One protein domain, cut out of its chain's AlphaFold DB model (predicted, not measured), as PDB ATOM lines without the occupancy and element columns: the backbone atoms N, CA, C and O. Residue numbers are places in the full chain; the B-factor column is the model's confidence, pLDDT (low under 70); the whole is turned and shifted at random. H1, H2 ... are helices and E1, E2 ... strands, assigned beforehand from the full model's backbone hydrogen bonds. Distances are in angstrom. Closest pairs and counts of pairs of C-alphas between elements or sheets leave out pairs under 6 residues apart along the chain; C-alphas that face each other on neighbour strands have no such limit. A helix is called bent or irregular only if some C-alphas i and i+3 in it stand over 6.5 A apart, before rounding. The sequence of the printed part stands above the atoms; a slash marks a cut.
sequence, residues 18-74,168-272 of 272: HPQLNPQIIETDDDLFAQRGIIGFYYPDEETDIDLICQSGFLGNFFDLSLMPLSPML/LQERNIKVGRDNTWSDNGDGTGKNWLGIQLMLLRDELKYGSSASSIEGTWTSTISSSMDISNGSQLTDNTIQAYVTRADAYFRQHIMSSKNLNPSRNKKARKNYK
ATOM      1  N   HIS A  18     -64.674 -28.205  36.801       50.31
ATOM      2  CA  HIS A  18     -63.520 -28.966  36.273       50.31
ATOM      3  C   HIS A  18     -62.490 -28.081  35.556       50.31
ATOM      4  O   HIS A  18     -62.880 -27.302  34.684       50.31
ATOM      5  N   PRO A  19     -61.185 -28.190  35.873       55.22
ATOM      6  CA  PRO A  19     -60.141 -27.576  35.062       55.22
ATOM      7  C   PRO A  19     -60.186 -28.190  33.663       55.22
ATOM      8  O   PRO A  19     -60.134 -29.410  33.493       55.22
ATOM      9  N   GLN A  20     -60.352 -27.337  32.654       67.25
ATOM     10  CA  GLN A  20     -60.393 -27.768  31.264       67.25
ATOM     11  C   GLN A  20     -59.045 -28.395  30.902       67.25
ATOM     12  O   GLN A  20     -58.054 -27.704  30.703       67.25
ATOM     13  N   LEU A  21     -59.018 -29.723  30.772       86.00
ATOM     14  CA  LEU A  21     -57.915 -30.487  30.177       86.00
ATOM     15  C   LEU A  21     -57.941 -30.350  28.642       86.00
ATOM     16  O   LEU A  21     -58.006 -31.333  27.890       86.00
ATOM     17  N   ASN A  22     -58.018 -29.101  28.186       90.19
ATOM     18  CA  ASN A  22     -58.160 -28.717  26.793       90.19
ATOM     19  C   ASN A  22     -57.467 -27.367  26.546       90.19
ATOM     20  O   ASN A  22     -58.144 -26.338  26.460       90.19
ATOM     21  N   PRO A  23     -56.128 -27.369  26.466       95.06
ATOM     22  CA  PRO A  23     -55.366 -26.139  26.338       95.06
ATOM     23  C   PRO A  23     -55.739 -25.380  25.057       95.06
ATOM     24  O   PRO A  23     -56.051 -25.977  24.027       95.06
ATOM     25  N   GLN A  24     -55.701 -24.055  25.135       95.44
ATOM     26  CA  GLN A  24     -55.848 -23.131  24.019       95.44
ATOM     27  C   GLN A  24     -54.473 -22.606  23.629       95.44
ATOM     28  O   GLN A  24     -53.743 -22.071  24.465       95.44
ATOM     29  N   ILE A  25     -54.139 -22.764  22.353       96.38
ATOM     30  CA  ILE A  25     -52.887 -22.283  21.780       96.38
ATOM     31  C   ILE A  25     -53.073 -20.817  21.394       96.38
ATOM     32  O   ILE A  25     -54.050 -20.447  20.741       96.38
ATOM     33  N   ILE A  26     -52.132 -19.974  21.808       94.94
ATOM     34  CA  ILE A  26     -52.011 -18.616  21.292       94.94
ATOM     35  C   ILE A  26     -51.257 -18.710  19.969       94.94
ATOM     36  O   ILE A  26     -50.073 -19.054  19.943       94.94
ATOM     37  N   GLU A  27     -51.956 -18.406  18.882       93.06
ATOM     38  CA  GLU A  27     -51.353 -18.271  17.560       93.06
ATOM     39  C   GLU A  27     -50.461 -17.028  17.505       93.06
ATOM     40  O   GLU A  27     -50.773 -15.983  18.085       93.06
ATOM     41  N   THR A  28     -49.351 -17.137  16.785       89.31
ATOM     42  CA  THR A  28     -48.354 -16.071  16.662       89.31
ATOM     43  C   THR A  28     -47.862 -15.972  15.225       89.31
ATOM     44  O   THR A  28     -47.744 -16.980  14.532       89.31
ATOM     45  N   ASP A  29     -47.501 -14.767  14.806       88.69
ATOM     46  CA  ASP A  29     -46.804 -14.484  13.549       88.69
ATOM     47  C   ASP A  29     -45.268 -14.570  13.664       88.69
ATOM     48  O   ASP A  29     -44.577 -14.426  12.657       88.69
ATOM     49  N   ASP A  30     -44.734 -14.829  14.865       92.06
ATOM     50  CA  ASP A  30     -43.304 -15.054  15.109       92.06
ATOM     51  C   ASP A  30     -42.801 -16.280  14.342       92.06
ATOM     52  O   ASP A  30     -43.409 -17.349  14.393       92.06
ATOM     53  N   ASP A  31     -41.648 -16.163  13.695       91.06
ATOM     54  CA  ASP A  31     -41.039 -17.242  12.921       91.06
ATOM     55  C   ASP A  31     -40.616 -18.444  13.781       91.06
ATOM     56  O   ASP A  31     -40.674 -19.575  13.300       91.06
ATOM     57  N   LEU A  32     -40.258 -18.242  15.057       89.62
ATOM     58  CA  LEU A  32     -39.899 -19.346  15.962       89.62
ATOM     59  C   LEU A  32     -41.097 -20.216  16.342       89.62
ATOM     60  O   LEU A  32     -40.939 -21.402  16.642       89.62
ATOM     61  N   PHE A  33     -42.283 -19.617  16.360       92.38
ATOM     62  CA  PHE A  33     -43.521 -20.245  16.809       92.38
ATOM     63  C   PHE A  33     -44.507 -20.482  15.668       92.38
ATOM     64  O   PHE A  33     -45.544 -21.108  15.887       92.38
ATOM     65  N   ALA A  34     -44.205 -19.999  14.463       81.81
ATOM     66  CA  ALA A  34     -45.041 -20.161  13.290       81.81
ATOM     67  C   ALA A  34     -45.440 -21.635  13.135       81.81
ATOM     68  O   ALA A  34     -44.597 -22.530  13.172       81.81
ATOM     69  N   GLN A  35     -46.745 -21.879  12.976       83.00
ATOM     70  CA  GLN A  35     -47.367 -23.210  12.864       83.00
ATOM     71  C   GLN A  35     -47.411 -24.052  14.157       83.00
ATOM     72  O   GLN A  35     -48.013 -25.124  14.150       83.00
ATOM     73  N   ARG A  36     -46.809 -23.590  15.262       91.69
ATOM     74  CA  ARG A  36     -46.804 -24.273  16.571       91.69
ATOM     75  C   ARG A  36     -47.607 -23.525  17.634       91.69
ATOM     76  O   ARG A  36     -48.268 -24.159  18.452       91.69
ATOM     77  N   GLY A  37     -47.521 -22.196  17.628       96.44
ATOM     78  CA  GLY A  37     -48.076 -21.314  18.649       96.44
ATOM     79  C   GLY A  37     -47.420 -21.484  20.024       96.44
ATOM     80  O   GLY A  37     -46.416 -22.187  20.196       96.44
ATOM     81  N   ILE A  38     -47.991 -20.811  21.022       97.81
ATOM     82  CA  ILE A  38     -47.482 -20.795  22.399       97.81
ATOM     83  C   ILE A  38     -48.594 -21.065  23.418       97.81
ATOM     84  O   ILE A  38     -49.745 -20.669  23.237       97.81
ATOM     85  N   ILE A  39     -48.239 -21.707  24.528       98.31
ATOM     86  CA  ILE A  39     -49.101 -21.934  25.691       98.31
ATOM     87  C   ILE A  39     -48.346 -21.463  26.930       98.31
ATOM     88  O   ILE A  39     -47.275 -21.977  27.261       98.31
ATOM     89  N   GLY A  40     -48.923 -20.497  27.637       97.81
ATOM     90  CA  GLY A  40     -48.420 -20.054  28.933       97.81
ATOM     91  C   GLY A  40     -49.204 -20.697  30.073       97.81
ATOM     92  O   GLY A  40     -50.403 -20.922  29.930       97.81
ATOM     93  N   PHE A  41     -48.551 -20.989  31.194       97.81
ATOM     94  CA  PHE A  41     -49.179 -21.564  32.392       97.81
ATOM     95  C   PHE A  41     -48.443 -21.131  33.672       97.81
ATOM     96  O   PHE A  41     -47.301 -20.693  33.601       97.81
ATOM     97  N   TYR A  42     -49.071 -21.226  34.844       95.00
ATOM     98  CA  TYR A  42     -48.447 -20.943  36.144       95.00
ATOM     99  C   TYR A  42     -49.127 -21.674  37.310       95.00
ATOM    100  O   TYR A  42     -48.464 -22.404  38.039       95.00
ATOM    101  N   TYR A  43     -50.441 -21.495  37.475       94.12
ATOM    102  CA  TYR A  43     -51.284 -22.107  38.514       94.12
ATOM    103  C   TYR A  43     -50.676 -22.138  39.938       94.12
ATOM    104  O   TYR A  43     -50.276 -23.200  40.393       94.12
ATOM    105  N   PRO A  44     -50.585 -21.038  40.707       92.06
ATOM    106  CA  PRO A  44     -50.084 -21.052  42.089       92.06
ATOM    107  C   PRO A  44     -51.195 -21.391  43.108       92.06
ATOM    108  O   PRO A  44     -51.530 -20.566  43.957       92.06
ATOM    109  N   ASP A  45     -51.758 -22.602  43.017       90.00
ATOM    110  CA  ASP A  45     -53.004 -23.083  43.666       90.00
ATOM    111  C   ASP A  45     -54.317 -22.462  43.132       90.00
ATOM    112  O   ASP A  45     -55.404 -22.885  43.526       90.00
ATOM    113  N   GLU A  46     -54.247 -21.501  42.211       91.38
ATOM    114  CA  GLU A  46     -55.408 -20.919  41.529       91.38
ATOM    115  C   GLU A  46     -55.069 -20.538  40.084       91.38
ATOM    116  O   GLU A  46     -53.912 -20.300  39.747       91.38
ATOM    117  N   GLU A  47     -56.080 -20.449  39.221       91.56
ATOM    118  CA  GLU A  47     -55.923 -20.008  37.832       91.56
ATOM    119  C   GLU A  47     -55.504 -18.529  37.758       91.56
ATOM    120  O   GLU A  47     -56.188 -17.644  38.284       91.56
ATOM    121  N   THR A  48     -54.413 -18.233  37.051       92.38
ATOM    122  CA  THR A  48     -54.012 -16.855  36.734       92.38
ATOM    123  C   THR A  48     -54.540 -16.402  35.375       92.38
ATOM    124  O   THR A  48     -55.148 -17.169  34.634       92.38
ATOM    125  N   ASP A  49     -54.303 -15.137  35.007       92.38
ATOM    126  CA  ASP A  49     -54.738 -14.612  33.708       92.38
ATOM    127  C   ASP A  49     -54.227 -15.460  32.531       92.38
ATOM    128  O   ASP A  49     -54.969 -15.656  31.572       92.38
ATOM    129  N   ILE A  50     -52.985 -15.960  32.593       94.00
ATOM    130  CA  ILE A  50     -52.431 -16.766  31.498       94.00
ATOM    131  C   ILE A  50     -53.029 -18.172  31.465       94.00
ATOM    132  O   ILE A  50     -53.339 -18.654  30.376       94.00
ATOM    133  N   ASP A  51     -53.269 -18.774  32.633       93.88
ATOM    134  CA  ASP A  51     -53.904 -20.089  32.734       93.88
ATOM    135  C   ASP A  51     -55.327 -20.038  32.169       93.88
ATOM    136  O   ASP A  51     -55.719 -20.902  31.394       93.88
ATOM    137  N   LEU A  52     -56.062 -18.953  32.436       92.38
ATOM    138  CA  LEU A  52     -57.406 -18.731  31.901       92.38
ATOM    139  C   LEU A  52     -57.423 -18.493  30.387       92.38
ATOM    140  O   LEU A  52     -58.368 -18.908  29.718       92.38
ATOM    141  N   ILE A  53     -56.423 -17.787  29.849       92.44
ATOM    142  CA  ILE A  53     -56.292 -17.559  28.401       92.44
ATOM    143  C   ILE A  53     -55.994 -18.882  27.696       92.44
ATOM    144  O   ILE A  53     -56.634 -19.199  26.697       92.44
ATOM    145  N   CYS A  54     -55.045 -19.651  28.231       95.12
ATOM    146  CA  CYS A  54     -54.541 -20.860  27.591       95.12
ATOM    147  C   CYS A  54     -55.233 -22.145  28.077       95.12
ATOM    148  O   CYS A  54     -54.870 -23.218  27.615       95.12
ATOM    149  N   GLN A  55     -56.187 -22.073  29.011       95.00
ATOM    150  CA  GLN A  55     -56.826 -23.223  29.680       95.00
ATOM    151  C   GLN A  55     -55.806 -24.297  30.099       95.00
ATOM    152  O   GLN A  55     -55.935 -25.479  29.781       95.00
ATOM    153  N   SER A  56     -54.730 -23.856  30.744       95.88
ATOM    154  CA  SER A  56     -53.466 -24.599  30.839       95.88
ATOM    155  C   SER A  56     -52.992 -24.843  32.271       95.88
ATOM    156  O   SER A  56     -51.910 -25.402  32.459       95.88
ATOM    157  N   GLY A  57     -53.794 -24.497  33.285       95.06
ATOM    158  CA  GLY A  57     -53.409 -24.624  34.694       95.06
ATOM    159  C   GLY A  57     -52.952 -26.031  35.095       95.06
ATOM    160  O   GLY A  57     -52.062 -26.186  35.932       95.06
ATOM    161  N   PHE A  58     -53.462 -27.067  34.417       95.62
ATOM    162  CA  PHE A  58     -53.063 -28.465  34.617       95.62
ATOM    163  C   PHE A  58     -51.576 -28.741  34.349       95.62
ATOM    164  O   PHE A  58     -51.041 -29.738  34.840       95.62
ATOM    165  N   LEU A  59     -50.882 -27.880  33.600       97.62
ATOM    166  CA  LEU A  59     -49.440 -27.978  33.370       97.62
ATOM    167  C   LEU A  59     -48.633 -27.589  34.620       97.62
ATOM    168  O   LEU A  59     -47.588 -28.185  34.871       97.62
ATOM    169  N   GLY A  60     -49.152 -26.684  35.460       97.31
ATOM    170  CA  GLY A  60     -48.476 -26.179  36.658       97.31
ATOM    171  C   GLY A  60     -48.252 -27.235  37.746       97.31
ATOM    172  O   GLY A  60     -49.019 -28.191  37.904       97.31
ATOM    173  N   ASN A  61     -47.185 -27.071  38.532       97.56
ATOM    174  CA  ASN A  61     -46.800 -28.049  39.560       97.56
ATOM    175  C   ASN A  61     -47.741 -28.090  40.769       97.56
ATOM    176  O   ASN A  61     -47.823 -29.118  41.436       97.56
ATOM    177  N   PHE A  62     -48.456 -27.001  41.038       96.62
ATOM    178  CA  PHE A  62     -49.357 -26.862  42.184       96.62
ATOM    179  C   PHE A  62     -50.778 -27.345  41.845       96.62
ATOM    180  O   PHE A  62     -51.666 -27.317  42.693       96.62
ATOM    181  N   PHE A  63     -51.014 -27.786  40.606       95.00
ATOM    182  CA  PHE A  63     -52.312 -28.283  40.175       95.00
ATOM    183  C   PHE A  63     -52.756 -29.497  40.996       95.00
ATOM    184  O   PHE A  63     -52.051 -30.505  41.062       95.00
ATOM    185  N   ASP A  64     -53.934 -29.391  41.611       93.81
ATOM    186  CA  ASP A  64     -54.447 -30.379  42.553       93.81
ATOM    187  C   ASP A  64     -55.183 -31.520  41.837       93.81
ATOM    188  O   ASP A  64     -56.346 -31.411  41.440       93.81
ATOM    189  N   LEU A  65     -54.498 -32.655  41.715       92.06
ATOM    190  CA  LEU A  65     -54.987 -33.869  41.061       92.06
ATOM    191  C   LEU A  65     -56.096 -34.562  41.862       92.06
ATOM    192  O   LEU A  65     -56.838 -35.370  41.306       92.06
ATOM    193  N   SER A  66     -56.252 -34.247  43.154       89.00
ATOM    194  CA  SER A  66     -57.331 -34.817  43.972       89.00
ATOM    195  C   SER A  66     -58.714 -34.272  43.618       89.00
ATOM    196  O   SER A  66     -59.718 -34.865  44.004       89.00
ATOM    197  N   LEU A  67     -58.774 -33.175  42.860       84.38
ATOM    198  CA  LEU A  67     -60.019 -32.585  42.368       84.38
ATOM    199  C   LEU A  67     -60.503 -33.233  41.055       84.38
ATOM    200  O   LEU A  67     -61.516 -32.811  40.497       84.38
ATOM    201  N   MET A  68     -59.784 -34.235  40.532       81.81
ATOM    202  CA  MET A  68     -60.151 -34.928  39.295       81.81
ATOM    203  C   MET A  68     -61.292 -35.934  39.529       81.81
ATOM    204  O   MET A  68     -61.223 -36.731  40.462       81.81
ATOM    205  N   PRO A  69     -62.346 -35.925  38.685       67.44
ATOM    206  CA  PRO A  69     -63.580 -36.686  38.921       67.44
ATOM    207  C   PRO A  69     -63.446 -38.199  38.696       67.44
ATOM    208  O   PRO A  69     -64.241 -38.973  39.223       67.44
ATOM    209  N   LEU A  70     -62.463 -38.633  37.906       64.00
ATOM    210  CA  LEU A  70     -62.135 -40.044  37.697       64.00
ATOM    211  C   LEU A  70     -60.944 -40.377  38.596       64.00
ATOM    212  O   LEU A  70     -60.007 -39.587  38.606       64.00
ATOM    213  N   SER A  71     -61.041 -41.487  39.354       58.12
ATOM    214  CA  SER A  71     -60.097 -41.989  40.379       58.12
ATOM    215  C   SER A  71     -58.849 -41.120  40.562       58.12
ATOM    216  O   SER A  71     -58.028 -41.082  39.641       58.12
ATOM    217  N   PRO A  72     -58.673 -40.457  41.723       65.69
ATOM    218  CA  PRO A  72     -57.723 -39.367  41.869       65.69
ATOM    219  C   PRO A  72     -56.345 -39.810  41.388       65.69
ATOM    220  O   PRO A  72     -55.740 -40.755  41.898       65.69
ATOM    221  N   MET A  73     -55.903 -39.123  40.343       79.06
ATOM    222  CA  MET A  73     -54.667 -39.344  39.610       79.06
ATOM    223  C   MET A  73     -53.471 -38.835  40.419       79.06
ATOM    224  O   MET A  73     -52.755 -37.932  40.004       79.06
ATOM    225  N   LEU A  74     -53.314 -39.344  41.635       92.50
ATOM    226  CA  LEU A  74     -52.303 -38.868  42.567       92.50
ATOM    227  C   LEU A  74     -50.908 -39.343  42.151       92.50
ATOM    228  O   LEU A  74     -50.736 -40.376  41.505       92.50
ATOM    229  N   LEU A 168     -44.299 -24.511  25.397       98.75
ATOM    230  CA  LEU A 168     -44.848 -24.483  26.751       98.75
ATOM    231  C   LEU A 168     -43.979 -23.595  27.636       98.75
ATOM    232  O   LEU A 168     -42.782 -23.853  27.782       98.75
ATOM    233  N   GLN A 169     -44.578 -22.587  28.268       98.56
ATOM    234  CA  GLN A 169     -43.857 -21.672  29.149       98.56
ATOM    235  C   GLN A 169     -44.541 -21.484  30.495       98.56
ATOM    236  O   GLN A 169     -45.663 -20.980  30.574       98.56
ATOM    237  N   GLU A 170     -43.818 -21.825  31.561       98.06
ATOM    238  CA  GLU A 170     -44.222 -21.445  32.905       98.06
ATOM    239  C   GLU A 170     -43.946 -19.949  33.092       98.06
ATOM    240  O   GLU A 170     -42.796 -19.501  33.047       98.06
ATOM    241  N   ARG A 171     -45.011 -19.173  33.299       94.00
ATOM    242  CA  ARG A 171     -44.961 -17.722  33.411       94.00
ATOM    243  C   ARG A 171     -45.180 -17.251  34.834       94.00
ATOM    244  O   ARG A 171     -46.292 -17.263  35.353       94.00
ATOM    245  N   ASN A 172     -44.150 -16.670  35.424       90.56
ATOM    246  CA  ASN A 172     -44.279 -16.065  36.742       90.56
ATOM    247  C   ASN A 172     -45.108 -14.765  36.690       90.56
ATOM    248  O   ASN A 172     -44.842 -13.866  35.897       90.56
ATOM    249  N   ILE A 173     -46.056 -14.588  37.617       87.75
ATOM    250  CA  ILE A 173     -46.820 -13.324  37.735       87.75
ATOM    251  C   ILE A 173     -46.007 -12.165  38.334       87.75
ATOM    252  O   ILE A 173     -46.444 -11.014  38.308       87.75
ATOM    253  N   LYS A 174     -44.853 -12.464  38.942       89.06
ATOM    254  CA  LYS A 174     -43.982 -11.486  39.598       89.06
ATOM    255  C   LYS A 174     -42.522 -11.785  39.286       89.06
ATOM    256  O   LYS A 174     -42.060 -12.898  39.532       89.06
ATOM    257  N   VAL A 175     -41.808 -10.745  38.860       92.81
ATOM    258  CA  VAL A 175     -40.378 -10.819  38.562       92.81
ATOM    259  C   VAL A 175     -39.556 -11.197  39.793       92.81
ATOM    260  O   VAL A 175     -39.812 -10.697  40.894       92.81
ATOM    261  N   GLY A 176     -38.586 -12.094  39.611       91.19
ATOM    262  CA  GLY A 176     -37.650 -12.533  40.649       91.19
ATOM    263  C   GLY A 176     -38.165 -13.651  41.558       91.19
ATOM    264  O   GLY A 176     -37.532 -13.936  42.574       91.19
ATOM    265  N   ARG A 177     -39.319 -14.266  41.256       88.62
ATOM    266  CA  ARG A 177     -39.848 -15.391  42.052       88.62
ATOM    267  C   ARG A 177     -39.112 -16.699  41.787       88.62
ATOM    268  O   ARG A 177     -38.793 -17.406  42.737       88.62
ATOM    269  N   ASP A 178     -38.885 -17.012  40.518       92.75
ATOM    270  CA  ASP A 178     -38.218 -18.234  40.081       92.75
ATOM    271  C   ASP A 178     -37.612 -18.014  38.693       92.75
ATOM    272  O   ASP A 178     -38.339 -17.821  37.724       92.75
ATOM    273  N   ASN A 179     -36.288 -18.037  38.588       95.69
ATOM    274  CA  ASN A 179     -35.578 -17.893  37.316       95.69
ATOM    275  C   ASN A 179     -35.154 -19.234  36.701       95.69
ATOM    276  O   ASN A 179     -34.494 -19.249  35.667       95.69
ATOM    277  N   THR A 180     -35.466 -20.354  37.351       96.50
ATOM    278  CA  THR A 180     -35.030 -21.689  36.939       96.50
ATOM    279  C   THR A 180     -36.189 -22.465  36.326       96.50
ATOM    280  O   THR A 180     -36.100 -22.881  35.175       96.50
ATOM    281  N   TRP A 181     -37.290 -22.637  37.056       97.62
ATOM    282  CA  TRP A 181     -38.433 -23.414  36.567       97.62
ATOM    283  C   TRP A 181     -39.300 -22.629  35.587       97.62
ATOM    284  O   TRP A 181     -39.778 -23.206  34.612       97.62
ATOM    285  N   SER A 182     -39.352 -21.307  35.767       97.31
ATOM    286  CA  SER A 182     -40.172 -20.393  34.970       97.31
ATOM    287  C   SER A 182     -39.353 -19.427  34.108       97.31
ATOM    288  O   SER A 182     -38.121 -19.420  34.141       97.31
ATOM    289  N   ASP A 183     -40.054 -18.555  33.387       96.62
ATOM    290  CA  ASP A 183     -39.521 -17.422  32.625       96.62
ATOM    291  C   ASP A 183     -39.104 -16.200  33.468       96.62
ATOM    292  O   ASP A 183     -38.780 -15.151  32.911       96.62
ATOM    293  N   ASN A 184     -39.115 -16.306  34.801       95.81
ATOM    294  CA  ASN A 184     -38.876 -15.209  35.748       95.81
ATOM    295  C   ASN A 184     -39.896 -14.055  35.661       95.81
ATOM    296  O   ASN A 184     -39.723 -13.048  36.329       95.81
ATOM    297  N   GLY A 185     -40.976 -14.173  34.888       92.88
ATOM    298  CA  GLY A 185     -41.989 -13.136  34.674       92.88
ATOM    299  C   GLY A 185     -41.538 -11.978  33.779       92.88
ATOM    300  O   GLY A 185     -42.280 -11.004  33.620       92.88
ATOM    301  N   ASP A 186     -40.326 -12.054  33.229       94.56
ATOM    302  CA  ASP A 186     -39.714 -11.086  32.310       94.56
ATOM    303  C   ASP A 186     -38.967 -11.717  31.131       94.56
ATOM    304  O   ASP A 186     -38.277 -11.022  30.390       94.56
ATOM    305  N   GLY A 187     -39.126 -13.026  30.941       95.62
ATOM    306  CA  GLY A 187     -38.494 -13.754  29.851       95.62
ATOM    307  C   GLY A 187     -36.996 -14.000  30.053       95.62
ATOM    308  O   GLY A 187     -36.344 -14.425  29.102       95.62
ATOM    309  N   THR A 188     -36.444 -13.730  31.245       95.75
ATOM    310  CA  THR A 188     -35.023 -13.971  31.580       95.75
ATOM    311  C   THR A 188     -34.777 -15.303  32.292       95.75
ATOM    312  O   THR A 188     -33.628 -15.697  32.489       95.75
ATOM    313  N   GLY A 189     -35.839 -15.995  32.712       96.44
ATOM    314  CA  GLY A 189     -35.736 -17.310  33.343       96.44
ATOM    315  C   GLY A 189     -35.462 -18.441  32.348       96.44
ATOM    316  O   GLY A 189     -35.552 -18.260  31.136       96.44
ATOM    317  N   LYS A 190     -35.134 -19.627  32.873       96.44
ATOM    318  CA  LYS A 190     -34.747 -20.803  32.072       96.44
ATOM    319  C   LYS A 190     -35.921 -21.652  31.582       96.44
ATOM    320  O   LYS A 190     -35.708 -22.509  30.730       96.44
ATOM    321  N   ASN A 191     -37.125 -21.463  32.131       98.00
ATOM    322  CA  ASN A 191     -38.326 -22.228  31.773       98.00
ATOM    323  C   ASN A 191     -38.139 -23.765  31.830       98.00
ATOM    324  O   ASN A 191     -38.627 -24.500  30.969       98.00
ATOM    325  N   TRP A 192     -37.406 -24.285  32.824       98.38
ATOM    326  CA  TRP A 192     -37.145 -25.727  32.913       98.38
ATOM    327  C   TRP A 192     -38.414 -26.573  33.020       98.38
ATOM    328  O   TRP A 192     -38.426 -27.686  32.499       98.38
ATOM    329  N   LEU A 193     -39.483 -26.064  33.645       98.69
ATOM    330  CA  LEU A 193     -40.734 -26.812  33.742       98.69
ATOM    331  C   LEU A 193     -41.371 -26.991  32.361       98.69
ATOM    332  O   LEU A 193     -41.688 -28.114  31.973       98.69
ATOM    333  N   GLY A 194     -41.490 -25.906  31.591       98.69
ATOM    334  CA  GLY A 194     -41.982 -25.958  30.215       98.69
ATOM    335  C   GLY A 194     -41.153 -26.903  29.344       98.69
ATOM    336  O   GLY A 194     -41.705 -27.765  28.662       98.69
ATOM    337  N   ILE A 195     -39.823 -26.809  29.435       98.56
ATOM    338  CA  ILE A 195     -38.881 -27.678  28.716       98.56
ATOM    339  C   ILE A 195     -39.119 -29.156  29.040       98.56
ATOM    340  O   ILE A 195     -39.275 -29.960  28.123       98.56
ATOM    341  N   GLN A 196     -39.195 -29.530  30.320       98.81
ATOM    342  CA  GLN A 196     -39.422 -30.927  30.701       98.81
ATOM    343  C   GLN A 196     -40.786 -31.447  30.236       98.81
ATOM    344  O   GLN A 196     -40.879 -32.599  29.818       98.81
ATOM    345  N   LEU A 197     -41.824 -30.608  30.243       98.88
ATOM    346  CA  LEU A 197     -43.138 -30.972  29.710       98.88
ATOM    347  C   LEU A 197     -43.093 -31.227  28.198       98.88
ATOM    348  O   LEU A 197     -43.732 -32.165  27.730       98.88
ATOM    349  N   MET A 198     -42.324 -30.446  27.434       98.75
ATOM    350  CA  MET A 198     -42.157 -30.666  25.991       98.75
ATOM    351  C   MET A 198     -41.347 -31.929  25.684       98.75
ATOM    352  O   MET A 198     -41.733 -32.688  24.799       98.75
ATOM    353  N   LEU A 199     -40.282 -32.197  26.448       98.62
ATOM    354  CA  LEU A 199     -39.528 -33.454  26.354       98.62
ATOM    355  C   LEU A 199     -40.428 -34.659  26.656       98.62
ATOM    356  O   LEU A 199     -40.441 -35.633  25.908       98.62
ATOM    357  N   LEU A 200     -41.229 -34.573  27.721       98.69
ATOM    358  CA  LEU A 200     -42.156 -35.633  28.104       98.69
ATOM    359  C   LEU A 200     -43.279 -35.821  27.076       98.69
ATOM    360  O   LEU A 200     -43.661 -36.948  26.779       98.69
ATOM    361  N   ARG A 201     -43.792 -34.734  26.493       98.69
ATOM    362  CA  ARG A 201     -44.777 -34.784  25.405       98.69
ATOM    363  C   ARG A 201     -44.240 -35.546  24.196       98.69
ATOM    364  O   ARG A 201     -44.949 -36.388  23.648       98.69
ATOM    365  N   ASP A 202     -43.006 -35.268  23.796       98.56
ATOM    366  CA  ASP A 202     -42.369 -35.970  22.684       98.56
ATOM    367  C   ASP A 202     -42.081 -37.438  23.026       98.56
ATOM    368  O   ASP A 202     -42.299 -38.304  22.181       98.56
ATOM    369  N   GLU A 203     -41.666 -37.742  24.262       98.12
ATOM    370  CA  GLU A 203     -41.510 -39.120  24.755       98.12
ATOM    371  C   GLU A 203     -42.841 -39.887  24.677       98.12
ATOM    372  O   GLU A 203     -42.870 -41.019  24.199       98.12
ATOM    373  N   LEU A 204     -43.962 -39.266  25.058       98.31
ATOM    374  CA  LEU A 204     -45.297 -39.864  24.939       98.31
ATOM    375  C   LEU A 204     -45.720 -40.095  23.479       98.31
ATOM    376  O   LEU A 204     -46.410 -41.070  23.191       98.31
ATOM    377  N   LYS A 205     -45.336 -39.197  22.562       97.69
ATOM    378  CA  LYS A 205     -45.749 -39.233  21.148       97.69
ATOM    379  C   LYS A 205     -44.887 -40.170  20.298       97.69
ATOM    380  O   LYS A 205     -45.409 -40.823  19.398       97.69
ATOM    381  N   TYR A 206     -43.584 -40.228  20.565       97.38
ATOM    382  CA  TYR A 206     -42.596 -40.880  19.698       97.38
ATOM    383  C   TYR A 206     -41.698 -41.894  20.420       97.38
ATOM    384  O   TYR A 206     -40.869 -42.545  19.780       97.38
ATOM    385  N   GLY A 207     -41.824 -42.038  21.743       95.44
ATOM    386  CA  GLY A 207     -40.959 -42.902  22.543       95.44
ATOM    387  C   GLY A 207     -39.485 -42.509  22.439       95.44
ATOM    388  O   GLY A 207     -39.130 -41.336  22.304       95.44
ATOM    389  N   SER A 208     -38.601 -43.508  22.455       90.75
ATOM    390  CA  SER A 208     -37.145 -43.313  22.386       90.75
ATOM    391  C   SER A 208     -36.646 -42.708  21.066       90.75
ATOM    392  O   SER A 208     -35.487 -42.311  20.988       90.75
ATOM    393  N   SER A 209     -37.487 -42.621  20.032       93.88
ATOM    394  CA  SER A 209     -37.119 -42.041  18.735       93.88
ATOM    395  C   SER A 209     -37.195 -40.513  18.700       93.88
ATOM    396  O   SER A 209     -36.703 -39.923  17.737       93.88
ATOM    397  N   ALA A 210     -37.759 -39.864  19.725       94.12
ATOM    398  CA  ALA A 210     -37.996 -38.419  19.749       94.12
ATOM    399  C   ALA A 210     -36.766 -37.581  19.350       94.12
ATOM    400  O   ALA A 210     -36.872 -36.711  18.493       94.12
ATOM    401  N   SER A 211     -35.579 -37.883  19.884       91.94
ATOM    402  CA  SER A 211     -34.349 -37.125  19.594       91.94
ATOM    403  C   SER A 211     -33.844 -37.253  18.152       91.94
ATOM    404  O   SER A 211     -33.053 -36.426  17.712       91.94
ATOM    405  N   SER A 212     -34.276 -38.284  17.421       92.56
ATOM    406  CA  SER A 212     -33.863 -38.546  16.033       92.56
ATOM    407  C   SER A 212     -34.822 -37.974  14.987       92.56
ATOM    408  O   SER A 212     -34.501 -37.970  13.800       92.56
ATOM    409  N   ILE A 213     -35.996 -37.503  15.413       93.75
ATOM    410  CA  ILE A 213     -37.016 -36.947  14.527       93.75
ATOM    411  C   ILE A 213     -36.822 -35.434  14.467       93.75
ATOM    412  O   ILE A 213     -36.994 -34.732  15.469       93.75
ATOM    413  N   GLU A 214     -36.479 -34.942  13.279       92.06
ATOM    414  CA  GLU A 214     -36.343 -33.514  13.009       92.06
ATOM    415  C   GLU A 214     -37.651 -32.770  13.303       92.06
ATOM    416  O   GLU A 214     -38.750 -33.236  13.001       92.06
ATOM    417  N   GLY A 215     -37.527 -31.600  13.927       89.62
ATOM    418  CA  GLY A 215     -38.658 -30.741  14.254       89.62
ATOM    419  C   GLY A 215     -39.339 -31.062  15.586       89.62
ATOM    420  O   GLY A 215     -40.135 -30.244  16.043       89.62
ATOM    421  N   THR A 216     -39.008 -32.167  16.258       95.62
ATOM    422  CA  THR A 216     -39.447 -32.394  17.648       95.62
ATOM    423  C   THR A 216     -38.768 -31.422  18.606       95.62
ATOM    424  O   THR A 216     -37.645 -30.972  18.361       95.62
ATOM    425  N   TRP A 217     -39.402 -31.142  19.742       96.62
ATOM    426  CA  TRP A 217     -38.771 -30.336  20.782       96.62
ATOM    427  C   TRP A 217     -37.575 -31.044  21.397       96.62
ATOM    428  O   TRP A 217     -36.597 -30.389  21.724       96.62
ATOM    429  N   THR A 218     -37.598 -32.369  21.494       97.00
ATOM    430  CA  THR A 218     -36.466 -33.162  21.974       97.00
ATOM    431  C   THR A 218     -35.239 -32.951  21.099       97.00
ATOM    432  O   THR A 218     -34.169 -32.666  21.636       97.00
ATOM    433  N   SER A 219     -35.384 -33.005  19.768       94.81
ATOM    434  CA  SER A 219     -34.278 -32.708  18.847       94.81
ATOM    435  C   SER A 219     -33.758 -31.274  19.036       94.81
ATOM    436  O   SER A 219     -32.571 -31.093  19.297       94.81
ATOM    437  N   THR A 220     -34.645 -30.271  19.046       94.19
ATOM    438  CA  THR A 220     -34.294 -28.847  19.209       94.19
ATOM    439  C   THR A 220     -33.671 -28.521  20.571       94.19
ATOM    440  O   THR A 220     -32.736 -27.732  20.660       94.19
ATOM    441  N   ILE A 221     -34.175 -29.099  21.659       95.50
ATOM    442  CA  ILE A 221     -33.668 -28.839  23.010       95.50
ATOM    443  C   ILE A 221     -32.308 -29.512  23.179       95.50
ATOM    444  O   ILE A 221     -31.383 -28.877  23.679       95.50
ATOM    445  N   SER A 222     -32.157 -30.759  22.722       94.38
ATOM    446  CA  SER A 222     -30.899 -31.505  22.859       94.38
ATOM    447  C   SER A 222     -29.724 -30.884  22.094       94.38
ATOM    448  O   SER A 222     -28.578 -31.082  22.492       94.38
ATOM    449  N   SER A 223     -29.979 -30.086  21.047       92.38
ATOM    450  CA  SER A 223     -28.922 -29.342  20.352       92.38
ATOM    451  C   SER A 223     -28.398 -28.130  21.129       92.38
ATOM    452  O   SER A 223     -27.278 -27.693  20.876       92.38
ATOM    453  N   SER A 224     -29.171 -27.591  22.077       92.12
ATOM    454  CA  SER A 224     -28.837 -26.342  22.789       92.12
ATOM    455  C   SER A 224     -28.656 -26.530  24.304       92.12
ATOM    456  O   SER A 224     -28.090 -25.664  24.977       92.12
ATOM    457  N   MET A 225     -29.110 -27.656  24.859       94.44
ATOM    458  CA  MET A 225     -29.153 -27.946  26.293       94.44
ATOM    459  C   MET A 225     -28.885 -29.431  26.560       94.44
ATOM    460  O   MET A 225     -29.409 -30.308  25.876       94.44
ATOM    461  N   ASP A 226     -28.112 -29.721  27.605       94.56
ATOM    462  CA  ASP A 226     -27.952 -31.073  28.127       94.56
ATOM    463  C   ASP A 226     -29.238 -31.484  28.856       94.56
ATOM    464  O   ASP A 226     -29.501 -31.082  29.991       94.56
ATOM    465  N   ILE A 227     -30.053 -32.309  28.201       94.25
ATOM    466  CA  ILE A 227     -31.334 -32.783  28.739       94.25
ATOM    467  C   ILE A 227     -31.191 -33.702  29.962       94.25
ATOM    468  O   ILE A 227     -32.198 -34.054  30.568       94.25
ATOM    469  N   SER A 228     -29.978 -34.107  30.350       93.56
ATOM    470  CA  SER A 228     -29.766 -34.921  31.551       93.56
ATOM    471  C   SER A 228     -29.769 -34.093  32.837       93.56
ATOM    472  O   SER A 228     -30.129 -34.616  33.890       93.56
ATOM    473  N   ASN A 229     -29.381 -32.816  32.772       94.06
ATOM    474  CA  ASN A 229     -29.188 -31.944  33.941       94.06
ATOM    475  C   ASN A 229     -29.678 -30.497  33.732       94.06
ATOM    476  O   ASN A 229     -29.666 -29.691  34.662       94.06
ATOM    477  N   GLY A 230     -30.101 -30.173  32.516       93.50
ATOM    478  CA  GLY A 230     -30.605 -28.879  32.100       93.50
ATOM    479  C   GLY A 230     -29.571 -27.764  31.955       93.50
ATOM    480  O   GLY A 230     -29.939 -26.586  31.890       93.50
ATOM    481  N   SER A 231     -28.283 -28.099  31.920       92.81
ATOM    482  CA  SER A 231     -27.228 -27.135  31.621       92.81
ATOM    483  C   SER A 231     -27.262 -26.722  30.151       92.81
ATOM    484  O   SER A 231     -27.600 -27.503  29.264       92.81
ATOM    485  N   GLN A 232     -26.948 -25.457  29.890       89.31
ATOM    486  CA  GLN A 232     -26.877 -24.931  28.534       89.31
ATOM    487  C   GLN A 232     -25.555 -25.354  27.891       89.31
ATOM    488  O   GLN A 232     -24.519 -25.309  28.555       89.31
ATOM    489  N   LEU A 233     -25.584 -25.750  26.615       86.00
ATOM    490  CA  LEU A 233     -24.383 -26.207  25.913       86.00
ATOM    491  C   LEU A 233     -23.569 -25.020  25.387       86.00
ATOM    492  O   LEU A 233     -22.459 -24.800  25.862       86.00
ATOM    493  N   THR A 234     -24.114 -24.231  24.459       73.62
ATOM    494  CA  THR A 234     -23.426 -23.048  23.888       73.62
ATOM    495  C   THR A 234     -24.361 -22.053  23.187       73.62
ATOM    496  O   THR A 234     -24.057 -20.862  23.180       73.62
ATOM    497  N   ASP A 235     -25.481 -22.502  22.606       78.44
ATOM    498  CA  ASP A 235     -26.426 -21.641  21.877       78.44
ATOM    499  C   ASP A 235     -27.549 -21.102  22.787       78.44
ATOM    500  O   ASP A 235     -28.057 -21.788  23.678       78.44
ATOM    501  N   ASN A 236     -27.958 -19.857  22.546       85.00
ATOM    502  CA  ASN A 236     -29.050 -19.150  23.213       85.00
ATOM    503  C   ASN A 236     -30.420 -19.399  22.559       85.00
ATOM    504  O   ASN A 236     -31.373 -18.686  22.879       85.00
ATOM    505  N   THR A 237     -30.551 -20.407  21.689       91.25
ATOM    506  CA  THR A 237     -31.808 -20.777  21.011       91.25
ATOM    507  C   THR A 237     -32.986 -20.816  21.982       91.25
ATOM    508  O   THR A 237     -33.969 -20.104  21.805       91.25
ATOM    509  N   ILE A 238     -32.861 -21.593  23.062       94.19
ATOM    510  CA  ILE A 238     -33.914 -21.771  24.070       94.19
ATOM    511  C   ILE A 238     -34.246 -20.452  24.772       94.19
ATOM    512  O   ILE A 238     -35.416 -20.156  24.997       94.19
ATOM    513  N   GLN A 239     -33.243 -19.620  25.060       95.12
ATOM    514  CA  GLN A 239     -33.486 -18.313  25.666       95.12
ATOM    515  C   GLN A 239     -34.270 -17.390  24.723       95.12
ATOM    516  O   GLN A 239     -35.148 -16.662  25.183       95.12
ATOM    517  N   ALA A 240     -34.013 -17.448  23.410       95.12
ATOM    518  CA  ALA A 240     -34.783 -16.696  22.423       95.12
ATOM    519  C   ALA A 240     -36.263 -17.112  22.427       95.12
ATOM    520  O   ALA A 240     -37.127 -16.236  22.463       95.12
ATOM    521  N   TYR A 241     -36.559 -18.419  22.491       96.44
ATOM    522  CA  TYR A 241     -37.926 -18.919  22.678       96.44
ATOM    523  C   TYR A 241     -38.569 -18.333  23.947       96.44
ATOM    524  O   TYR A 241     -39.657 -17.762  23.881       96.44
ATOM    525  N   VAL A 242     -37.882 -18.380  25.094       96.81
ATOM    526  CA  VAL A 242     -38.434 -17.860  26.358       96.81
ATOM    527  C   VAL A 242     -38.761 -16.365  26.277       96.81
ATOM    528  O   VAL A 242     -39.856 -15.929  26.651       96.81
ATOM    529  N   THR A 243     -37.816 -15.565  25.782       96.38
ATOM    530  CA  THR A 243     -37.962 -14.108  25.718       96.38
ATOM    531  C   THR A 243     -39.049 -13.687  24.730       96.38
ATOM    532  O   THR A 243     -39.844 -12.799  25.044       96.38
ATOM    533  N   ARG A 244     -39.135 -14.327  23.556       95.81
ATOM    534  CA  ARG A 244     -40.165 -13.985  22.565       95.81
ATOM    535  C   ARG A 244     -41.560 -14.393  23.031       95.81
ATOM    536  O   ARG A 244     -42.481 -13.585  22.931       95.81
ATOM    537  N   ALA A 245     -41.719 -15.572  23.632       96.56
ATOM    538  CA  ALA A 245     -43.006 -15.990  24.188       96.56
ATOM    539  C   ALA A 245     -43.508 -15.035  25.293       96.56
ATOM    540  O   ALA A 245     -44.691 -14.684  25.293       96.56
ATOM    541  N   ASP A 246     -42.634 -14.530  26.183       95.75
ATOM    542  CA  ASP A 246     -43.045 -13.540  27.200       95.75
ATOM    543  C   ASP A 246     -43.649 -12.277  26.568       95.75
ATOM    544  O   ASP A 246     -44.673 -11.776  27.050       95.75
ATOM    545  N   ALA A 247     -43.078 -11.787  25.461       93.50
ATOM    546  CA  ALA A 247     -43.595 -10.616  24.755       93.50
ATOM    547  C   ALA A 247     -45.048 -10.827  24.286       93.50
ATOM    548  O   ALA A 247     -45.916  -9.992  24.574       93.50
ATOM    549  N   TYR A 248     -45.347 -11.975  23.672       93.62
ATOM    550  CA  TYR A 248     -46.711 -12.329  23.259       93.62
ATOM    551  C   TYR A 248     -47.649 -12.487  24.455       93.62
ATOM    552  O   TYR A 248     -48.779 -11.979  24.435       93.62
ATOM    553  N   PHE A 249     -47.199 -13.119  25.541       93.75
ATOM    554  CA  PHE A 249     -48.025 -13.246  26.736       93.75
ATOM    555  C   PHE A 249     -48.338 -11.886  27.371       93.75
ATOM    556  O   PHE A 249     -49.432 -11.699  27.910       93.75
ATOM    557  N   ARG A 250     -47.413 -10.909  27.368       91.06
ATOM    558  CA  ARG A 250     -47.707  -9.540  27.851       91.06
ATOM    559  C   ARG A 250     -48.847  -8.928  27.050       91.06
ATOM    560  O   ARG A 250     -49.788  -8.407  27.646       91.06
ATOM    561  N   GLN A 251     -48.772  -9.023  25.726       89.00
ATOM    562  CA  GLN A 251     -49.780  -8.482  24.818       89.00
ATOM    563  C   GLN A 251     -51.168  -9.074  25.096       89.00
ATOM    564  O   GLN A 251     -52.125  -8.329  25.306       89.00
ATOM    565  N   HIS A 252     -51.269 -10.401  25.205       87.44
ATOM    566  CA  HIS A 252     -52.543 -11.095  25.418       87.44
ATOM    567  C   HIS A 252     -53.160 -10.816  26.794       87.44
ATOM    568  O   HIS A 252     -54.364 -10.563  26.891       87.44
ATOM    569  N   ILE A 253     -52.353 -10.782  27.863       84.12
ATOM    570  CA  ILE A 253     -52.853 -10.420  29.200       84.12
ATOM    571  C   ILE A 253     -53.363  -8.973  29.219       84.12
ATOM    572  O   ILE A 253     -54.418  -8.705  29.800       84.12
ATOM    573  N   MET A 254     -52.648  -8.035  28.589       78.44
ATOM    574  CA  MET A 254     -53.094  -6.641  28.499       78.44
ATOM    575  C   MET A 254     -54.423  -6.523  27.742       78.44
ATOM    576  O   MET A 254     -55.356  -5.893  28.243       78.44
ATOM    577  N   SER A 255     -54.546  -7.178  26.587       80.12
ATOM    578  CA  SER A 255     -55.776  -7.187  25.788       80.12
ATOM    579  C   SER A 255     -56.963  -7.784  26.552       80.12
ATOM    580  O   SER A 255     -58.039  -7.189  26.583       80.12
ATOM    581  N   SER A 256     -56.760  -8.901  27.259       77.44
ATOM    582  CA  SER A 256     -57.791  -9.540  28.092       77.44
ATOM    583  C   SER A 256     -58.298  -8.620  29.215       77.44
ATOM    584  O   SER A 256     -59.506  -8.498  29.442       77.44
ATOM    585  N   LYS A 257     -57.394  -7.884  29.877       76.88
ATOM    586  CA  LYS A 257     -57.748  -6.917  30.935       76.88
ATOM    587  C   LYS A 257     -58.534  -5.718  30.419       76.88
ATOM    588  O   LYS A 257     -59.402  -5.219  31.138       76.88
ATOM    589  N   ASN A 258     -58.248  -5.275  29.199       68.81
ATOM    590  CA  ASN A 258     -58.968  -4.174  28.561       68.81
ATOM    591  C   ASN A 258     -60.392  -4.580  28.152       68.81
ATOM    592  O   ASN A 258     -61.310  -3.775  28.276       68.81
ATOM    593  N   LEU A 259     -60.590  -5.835  27.738       60.44
ATOM    594  CA  LEU A 259     -61.902  -6.368  27.356       60.44
ATOM    595  C   LEU A 259     -62.821  -6.643  28.557       60.44
ATOM    596  O   LEU A 259     -64.041  -6.616  28.407       60.44
ATOM    597  N   ASN A 260     -62.274  -6.876  29.758       56.88
ATOM    598  CA  ASN A 260     -63.083  -7.094  30.961       56.88
ATOM    599  C   ASN A 260     -62.547  -6.349  32.205       56.88
ATOM    600  O   ASN A 260     -61.970  -6.961  33.115       56.88
ATOM    601  N   PRO A 261     -62.806  -5.030  32.322       56.41
ATOM    602  CA  PRO A 261     -62.303  -4.198  33.420       56.41
ATOM    603  C   PRO A 261     -62.806  -4.617  34.813       56.41
ATOM    604  O   PRO A 261     -62.195  -4.275  35.827       56.41
ATOM    605  N   SER A 262     -63.917  -5.358  34.890       52.88
ATOM    606  CA  SER A 262     -64.529  -5.784  36.156       52.88
ATOM    607  C   SER A 262     -63.703  -6.847  36.904       52.88
ATOM    608  O   SER A 262     -63.701  -6.857  38.140       52.88
ATOM    609  N   ARG A 263     -62.907  -7.661  36.186       52.38
ATOM    610  CA  ARG A 263     -61.952  -8.632  36.764       52.38
ATOM    611  C   ARG A 263     -60.836  -7.949  37.572       52.38
ATOM    612  O   ARG A 263     -60.429  -8.468  38.612       52.38
ATOM    613  N   ASN A 264     -60.425  -6.732  37.193       47.31
ATOM    614  CA  ASN A 264     -59.345  -5.983  37.860       47.31
ATOM    615  C   ASN A 264     -59.663  -5.558  39.309       47.31
ATOM    616  O   ASN A 264     -58.743  -5.296  40.089       47.31
ATOM    617  N   LYS A 265     -60.943  -5.485  39.708       41.69
ATOM    618  CA  LYS A 265     -61.327  -5.099  41.080       41.69
ATOM    619  C   LYS A 265     -61.207  -6.243  42.096       41.69
ATOM    620  O   LYS A 265     -60.974  -5.953  43.269       41.69
ATOM    621  N   LYS A 266     -61.333  -7.511  41.680       38.12
ATOM    622  CA  LYS A 266     -61.197  -8.678  42.579       38.12
ATOM    623  C   LYS A 266     -59.731  -9.048  42.835       38.12
ATOM    624  O   LYS A 266     -59.366  -9.237  43.989       38.12
ATOM    625  N   ALA A 267     -58.872  -9.022  41.811       39.31
ATOM    626  CA  ALA A 267     -57.448  -9.358  41.953       39.31
ATOM    627  C   ALA A 267     -56.687  -8.423  42.920       39.31
ATOM    628  O   ALA A 267     -55.795  -8.854  43.643       39.31
ATOM    629  N   ARG A 268     -57.078  -7.144  43.019       38.16
ATOM    630  CA  ARG A 268     -56.450  -6.178  43.943       38.16
ATOM    631  C   ARG A 268     -56.750  -6.413  45.430       38.16
ATOM    632  O   ARG A 268     -56.080  -5.802  46.259       38.16
ATOM    633  N   LYS A 269     -57.734  -7.246  45.787       36.25
ATOM    634  CA  LYS A 269     -58.070  -7.533  47.195       36.25
ATOM    635  C   LYS A 269     -57.317  -8.729  47.787       36.25
ATOM    636  O   LYS A 269     -57.204  -8.777  49.004       36.25
ATOM    637  N   ASN A 270     -56.758  -9.618  46.962       34.34
ATOM    638  CA  ASN A 270     -56.140 -10.871  47.425       34.34
ATOM    639  C   ASN A 270     -54.600 -10.831  47.502       34.34
ATOM    640  O   ASN A 270     -53.983 -11.823  47.864       34.34
ATOM    641  N   TYR A 271     -53.974  -9.692  47.181       31.25
ATOM    642  CA  TYR A 271     -52.511  -9.519  47.167       31.25
ATOM    643  C   TYR A 271     -52.032  -8.376  48.084       31.25
ATOM    644  O   TYR A 271     -51.083  -7.662  47.748       31.25
ATOM    645  N   LYS A 272     -52.703  -8.172  49.224       30.92
ATOM    646  CA  LYS A 272     -52.191  -7.354  50.334       30.92
ATOM    647  C   LYS A 272     -51.793  -8.241  51.499       30.92
ATOM    648  O   LYS A 272     -52.574  -9.167  51.793       30.92
TER     649      LYS A 272
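Overview. This is residues 18 to 74 and 168 to 272 of the 272 residues of the protein "Hypothetical protein" of Fibrocapsa japonica (UniProt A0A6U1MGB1). A tiny parallel pair of strands, E1 and E2, lies in the middle of the model, with H1 beside E1, the first part of H2 beside E2, and the long helix H4 running past both strands. H2 kinks near residue 206, H3 turns back from its end toward the first residues of H4, and H4 leads to the short helix H5 at the far end, with long loops between several of these parts. The printed part has 162 residues, with five named helices and two named strands in the order E1 H1 E2 H2 H3 H4 H5, and the two-strand sheet has the order E1, E2. The class is mostly helix, though under half of the residues, 69, are in named elements. The whole is compact, with a radius of gyration of the C-alphas of 16.4 A and spans of 49 by 39 by 29 A.

Arrangement. E1, residues 38 to 41, and E2, residues 168 to 170, are parallel neighbours, with 30 degrees between their directions. N 41 and O 169 are 3.0 A apart, and N 169 and O 39 are 2.9 A apart, both within hydrogen-bond range. For H1, residues 49 to 54, and E1, the closest C-alphas are those of Asp 51 and Phe 41, 5.0 A apart. For H2, residues 192 to 212, and E2, the closest are those of Gly 194 and Leu 168, 4.7 A. H2 is irregular, with C-alphas 205 and 208 9.6 A apart. H3, residues 217 to 224, touches H2, closest at Ser 219 and Ser 211, 4.5 A between C-alphas; they are about perpendicular, only just, at 71 degrees. H4, residues 237 to 259, only just touches H3, with 3 pairs of C-alphas within 8 A, the closest those of Thr 237 and Ser 224, 6.6 A. With residues 249 to 253 alone H4 touches H1, closest at Ile 253 and Asp 49, 6.4 A between C-alphas. H5, residues 264 to 267, is close to H4 but not clearly touching, with C-alphas 264 and 257 7.2 A apart at the closest. Every O i to N i+4 pair is within hydrogen-bond range in H1 and H4, against 12 of 17 in H2 and 3 of 4 in H3; H5 is too short for such a pair.

Along the chain. E1 begins at C-alpha 38 (-47.482, -20.795, 22.399) and is 10.2 A long. H2 measures 21.4 A and H3 10.9 A. H4 runs 34.0 A, from C-alpha 237 (-31.808, -20.777, 21.011) to C-alpha 259 (-61.902, -6.368, 27.356).

Size, cuts and confidence. The C-alphas of Ser 212 and Lys 269, the two farthest apart, are 50.2 A apart. Residues 75 to 167 are not printed, and C-alphas 74 and 168 are 22.6 A apart across this cut. The links E2 to H2 and H3 to H4 are long. Residues 18 to 20, 69 to 72 and 258 to 272 have pLDDT under 70.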